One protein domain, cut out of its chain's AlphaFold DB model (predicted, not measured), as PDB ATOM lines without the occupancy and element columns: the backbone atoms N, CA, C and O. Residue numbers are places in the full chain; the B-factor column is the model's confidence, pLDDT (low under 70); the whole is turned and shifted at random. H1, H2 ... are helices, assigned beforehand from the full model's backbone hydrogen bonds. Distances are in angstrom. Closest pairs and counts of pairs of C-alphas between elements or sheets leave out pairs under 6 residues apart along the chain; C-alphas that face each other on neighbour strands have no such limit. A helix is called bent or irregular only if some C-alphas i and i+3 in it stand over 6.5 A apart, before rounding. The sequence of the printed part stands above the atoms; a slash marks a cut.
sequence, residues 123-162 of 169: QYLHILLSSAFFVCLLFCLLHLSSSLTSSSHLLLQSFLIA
ATOM      1  N   GLN A 123      69.937 -11.634  20.366       58.84
ATOM      2  CA  GLN A 123      69.695 -10.455  21.200       58.84
ATOM      3  C   GLN A 123      68.673  -9.497  20.592       58.84
ATOM      4  O   GLN A 123      67.753  -9.085  21.284       58.84
ATOM      5  N   TYR A 124      68.777  -9.177  19.304       59.72
ATOM      6  CA  TYR A 124      67.811  -8.289  18.652       59.72
ATOM      7  C   TYR A 124      66.420  -8.924  18.530       59.72
ATOM      8  O   TYR A 124      65.433  -8.228  18.738       59.72
ATOM      9  N   LEU A 125      66.321 -10.237  18.276       65.50
ATOM     10  CA  LEU A 125      65.035 -10.948  18.292       65.50
ATOM     11  C   LEU A 125      64.479 -11.029  19.712       65.50
ATOM     12  O   LEU A 125      63.291 -10.815  19.901       65.50
ATOM     13  N   HIS A 126      65.324 -11.271  20.718       67.06
ATOM     14  CA  HIS A 126      64.910 -11.251  22.118       67.06
ATOM     15  C   HIS A 126      64.422  -9.859  22.536       67.06
ATOM     16  O   HIS A 126      63.411  -9.755  23.221       67.06
ATOM     17  N   ILE A 127      65.080  -8.784  22.093       71.69
ATOM     18  CA  ILE A 127      64.655  -7.399  22.344       71.69
ATOM     19  C   ILE A 127      63.328  -7.099  21.631       71.69
ATOM     20  O   ILE A 127      62.435  -6.528  22.253       71.69
ATOM     21  N   LEU A 128      63.161  -7.517  20.372       68.25
ATOM     22  CA  LEU A 128      61.910  -7.357  19.615       68.25
ATOM     23  C   LEU A 128      60.750  -8.165  20.212       68.25
ATOM     24  O   LEU A 128      59.639  -7.656  20.325       68.25
ATOM     25  N   LEU A 129      60.997  -9.408  20.630       71.25
ATOM     26  CA  LEU A 129      59.991 -10.250  21.278       71.25
ATOM     27  C   LEU A 129      59.641  -9.731  22.676       71.25
ATOM     28  O   LEU A 129      58.471  -9.725  23.047       71.25
ATOM     29  N   SER A 130      60.629  -9.237  23.430       77.12
ATOM     30  CA  SER A 130      60.399  -8.653  24.757       77.12
ATOM     31  C   SER A 130      59.596  -7.357  24.674       77.12
ATOM     32  O   SER A 130      58.691  -7.149  25.479       77.12
ATOM     33  N   SER A 131      59.875  -6.494  23.691       76.75
ATOM     34  CA  SER A 131      59.134  -5.241  23.511       76.75
ATOM     35  C   SER A 131      57.711  -5.485  23.006       76.75
ATOM     36  O   SER A 131      56.774  -4.904  23.552       76.75
ATOM     37  N   ALA A 132      57.517  -6.405  22.054       79.31
ATOM     38  CA  ALA A 132      56.186  -6.802  21.594       79.31
ATOM     39  C   ALA A 132      55.353  -7.443  22.719       79.31
ATOM     40  O   ALA A 132      54.177  -7.110  22.879       79.31
ATOM     41  N   PHE A 133      55.963  -8.300  23.546       83.69
ATOM     42  CA  PHE A 133      55.301  -8.882  24.715       83.69
ATOM     43  C   PHE A 133      54.878  -7.806  25.721       83.69
ATOM     44  O   PHE A 133      53.744  -7.832  26.195       83.69
ATOM     45  N   PHE A 134      55.744  -6.830  26.010       83.31
ATOM     46  CA  PHE A 134      55.429  -5.759  26.958       83.31
ATOM     47  C   PHE A 134      54.287  -4.862  26.462       83.31
ATOM     48  O   PHE A 134      53.408  -4.501  27.241       83.31
ATOM     49  N   VAL A 135      54.255  -4.551  25.161       82.94
ATOM     50  CA  VAL A 135      53.166  -3.777  24.541       82.94
ATOM     51  C   VAL A 135      51.844  -4.549  24.591       82.94
ATOM     52  O   VAL A 135      50.828  -3.979  24.989       82.94
ATOM     53  N   CYS A 136      51.846  -5.846  24.267       79.81
ATOM     54  CA  CYS A 136      50.651  -6.687  24.375       79.81
ATOM     55  C   CYS A 136      50.169  -6.832  25.823       79.81
ATOM     56  O   CYS A 136      48.974  -6.722  26.080       79.81
ATOM     57  N   LEU A 137      51.081  -7.030  26.780       83.81
ATOM     58  CA  LEU A 137      50.748  -7.106  28.202       83.81
ATOM     59  C   LEU A 137      50.112  -5.795  28.687       83.81
ATOM     60  O   LEU A 137      49.082  -5.826  29.357       83.81
ATOM     61  N   LEU A 138      50.687  -4.648  28.312       84.12
ATOM     62  CA  LEU A 138      50.159  -3.331  28.664       84.12
ATOM     63  C   LEU A 138      48.761  -3.114  28.068       84.12
ATOM     64  O   LEU A 138      47.862  -2.645  28.764       84.12
ATOM     65  N   PHE A 139      48.559  -3.502  26.807       79.12
ATOM     66  CA  PHE A 139      47.261  -3.411  26.139       79.12
ATOM     67  C   PHE A 139      46.211  -4.315  26.805       79.12
ATOM     68  O   PHE A 139      45.100  -3.865  27.075       79.12
ATOM     69  N   CYS A 140      46.578  -5.551  27.160       79.44
ATOM     70  CA  CYS A 140      45.716  -6.469  27.904       79.44
ATOM     71  C   CYS A 140      45.360  -5.935  29.297       79.44
ATOM     72  O   CYS A 140      44.203  -6.024  29.695       79.44
ATOM     73  N   LEU A 141      46.315  -5.352  30.029       79.88
ATOM     74  CA  LEU A 141      46.061  -4.746  31.342       79.88
ATOM     75  C   LEU A 141      45.134  -3.532  31.237       79.88
ATOM     76  O   LEU A 141      44.217  -3.389  32.044       79.88
ATOM     77  N   LEU A 142      45.323  -2.693  30.216       74.75
ATOM     78  CA  LEU A 142      44.443  -1.557  29.945       74.75
ATOM     79  C   LEU A 142      43.028  -2.020  29.573       74.75
ATOM     80  O   LEU A 142      42.058  -1.495  30.117       74.75
ATOM     81  N   HIS A 143      42.885  -3.037  28.722       68.38
ATOM     82  CA  HIS A 143      41.572  -3.589  28.366       68.38
ATOM     83  C   HIS A 143      40.896  -4.356  29.507       68.38
ATOM     84  O   HIS A 143      39.672  -4.292  29.642       68.38
ATOM     85  N   LEU A 144      41.657  -5.027  30.376       69.50
ATOM     86  CA  LEU A 144      41.098  -5.568  31.614       69.50
ATOM     87  C   LEU A 144      40.581  -4.429  32.492       69.50
ATOM     88  O   LEU A 144      39.454  -4.507  32.965       69.50
ATOM     89  N   SER A 145      41.356  -3.353  32.660       65.88
ATOM     90  CA  SER A 145      40.960  -2.217  33.501       65.88
ATOM     91  C   SER A 145      39.692  -1.508  33.012       65.88
ATOM     92  O   SER A 145      38.885  -1.089  33.834       65.88
ATOM     93  N   SER A 146      39.448  -1.454  31.698       64.50
ATOM     94  CA  SER A 146      38.202  -0.903  31.144       64.50
ATOM     95  C   SER A 146      37.012  -1.865  31.228       64.50
ATOM     96  O   SER A 146      35.868  -1.428  31.138       64.50
ATOM     97  N   SER A 147      37.271  -3.162  31.406       61.41
ATOM     98  CA  SER A 147      36.254  -4.214  31.575       61.41
ATOM     99  C   SER A 147      35.966  -4.530  33.050       61.41
ATOM    100  O   SER A 147      35.022  -5.256  33.371       61.41
ATOM    101  N   LEU A 148      36.778  -3.987  33.959       57.53
ATOM    102  CA  LEU A 148      36.626  -4.104  35.401       57.53
ATOM    103  C   LEU A 148      35.431  -3.252  35.845       57.53
ATOM    104  O   LEU A 148      35.535  -2.071  36.169       57.53
ATOM    105  N   THR A 149      34.264  -3.888  35.879       61.81
ATOM    106  CA  THR A 149      33.093  -3.356  36.583       61.81
ATOM    107  C   THR A 149      33.436  -3.067  38.053       61.81
ATOM    108  O   THR A 149      34.347  -3.668  38.637       61.81
ATOM    109  N   SER A 150      32.717  -2.126  38.666       57.38
ATOM    110  CA  SER A 150      32.977  -1.584  40.010       57.38
ATOM    111  C   SER A 150      33.118  -2.640  41.121       57.38
ATOM    112  O   SER A 150      33.840  -2.416  42.093       57.38
ATOM    113  N   SER A 151      32.511  -3.817  40.967       54.97
ATOM    114  CA  SER A 151      32.623  -4.955  41.892       54.97
ATOM    115  C   SER A 151      33.983  -5.670  41.830       54.97
ATOM    116  O   SER A 151      34.533  -6.048  42.864       54.97
ATOM    117  N   SER A 152      34.581  -5.803  40.647       59.66
ATOM    118  CA  SER A 152      35.910  -6.409  40.464       59.66
ATOM    119  C   SER A 152      37.059  -5.513  40.957       59.66
ATOM    120  O   SER A 152      38.111  -6.017  41.351       59.66
ATOM    121  N   HIS A 153      36.842  -4.194  41.033       63.03
ATOM    122  CA  HIS A 153      37.805  -3.251  41.613       63.03
ATOM    123  C   HIS A 153      37.954  -3.424  43.135       63.03
ATOM    124  O   HIS A 153      39.067  -3.337  43.660       63.03
ATOM    125  N   LEU A 154      36.856  -3.723  43.838       61.44
ATOM    126  CA  LEU A 154      36.854  -3.977  45.285       61.44
ATOM    127  C   LEU A 154      37.552  -5.299  45.642       61.44
ATOM    128  O   LEU A 154      38.288  -5.362  46.628       61.44
ATOM    129  N   LEU A 155      37.383  -6.338  44.816       63.56
ATOM    130  CA  LEU A 155      38.084  -7.620  44.979       63.56
ATOM    131  C   LEU A 155      39.590  -7.496  44.707       63.56
ATOM    132  O   LEU A 155      40.399  -8.065  45.437       63.56
ATOM    133  N   LEU A 156      39.989  -6.698  43.713       68.94
ATOM    134  CA  LEU A 156      41.405  -6.445  43.440       68.94
ATOM    135  C   LEU A 156      42.066  -5.611  44.552       68.94
ATOM    136  O   LEU A 156      43.183  -5.918  44.963       68.94
ATOM    137  N   GLN A 157      41.381  -4.589  45.082       74.88
ATOM    138  CA  GLN A 157      41.895  -3.810  46.215       74.88
ATOM    139  C   GLN A 157      42.046  -4.660  47.479       74.88
ATOM    140  O   GLN A 157      43.087  -4.596  48.128       74.88
ATOM    141  N   SER A 158      41.053  -5.487  47.809       71.00
ATOM    142  CA  SER A 158      41.140  -6.390  48.965       71.00
ATOM    143  C   SER A 158      42.235  -7.450  48.795       71.00
ATOM    144  O   SER A 158      42.967  -7.711  49.749       71.00
ATOM    145  N   PHE A 159      42.442  -7.972  47.580       73.56
ATOM    146  CA  PHE A 159      43.556  -8.878  47.283       73.56
ATOM    147  C   PHE A 159      44.928  -8.204  47.435       73.56
ATOM    148  O   PHE A 159      45.822  -8.769  48.060       73.56
ATOM    149  N   LEU A 160      45.107  -6.981  46.926       76.62
ATOM    150  CA  LEU A 160      46.373  -6.245  47.059       76.62
ATOM    151  C   LEU A 160      46.671  -5.841  48.510       76.62
ATOM    152  O   LEU A 160      47.832  -5.857  48.921       76.62
ATOM    153  N   ILE A 161      45.641  -5.523  49.302       76.19
ATOM    154  CA  ILE A 161      45.782  -5.280  50.745       76.19
ATOM    155  C   ILE A 161      46.222  -6.568  51.458       76.19
ATOM    156  O   ILE A 161      47.171  -6.521  52.238       76.19
ATOM    157  N   ALA A 162      45.610  -7.716  51.138       69.62
ATOM    158  CA  ALA A 162      45.986  -9.017  51.695       69.62
ATOM    159  C   ALA A 162      47.417  -9.445  51.306       69.62
ATOM    160  O   ALA A 162      48.160  -9.989  52.126       69.62
TER     161      ALA A 162
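This is residues 123 to 162 of the 169 residues of an uncharacterized protein of Gymnopus androsaceus JB14 (UniProt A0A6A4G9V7). Two helices make a V with unequal arms: H1 is the long arm, H2 the short one, and the corner between them is the link of Leu 148 and Thr 149. The arms do not pack on each other, and residues 123 to 144 of H1 and 157 to 162 of H2 stick out. The printed part has 40 residues with two named helices, H1 then H2, and no named strand; the class is all helix. It is extended, with a radius of gyration of the C-alphas of 14.7 A, and flat, spanning 42 by 22 by 5 A.

Start at Gln 123, where H1, residues 123 to 147, begins. After it come Leu 148 and Thr 149, a tight link to H2, residues 150 to 162. H1 and H2 are apart, with no C-alpha of the one within 8 A of the other. Look along the backbone of H1: every O i to N i+4 pair is within hydrogen-bond range. In H2, 8 of 9 such pairs are.

Find C-alpha 123 at (69.695, -10.455, 21.200); from there H1 runs 35.6 A to C-alpha 147 at (36.254, -4.214, 31.575), and x falls. H2 begins at C-alpha 150 and runs 19.0 A to C-alpha 162 at (45.986, -9.017, 51.695), while x and z rise. Neither helix is bent.

The two C-alphas farthest apart are those of Gln 123 and Ser 151, 42.8 A. The printed part has no cut. In the B-factor column, the mean pLDDT of the printed part of this model is 70.7; 20 printed residues are under 70, namely 123 to 126, 128, 143 to 156 and 162.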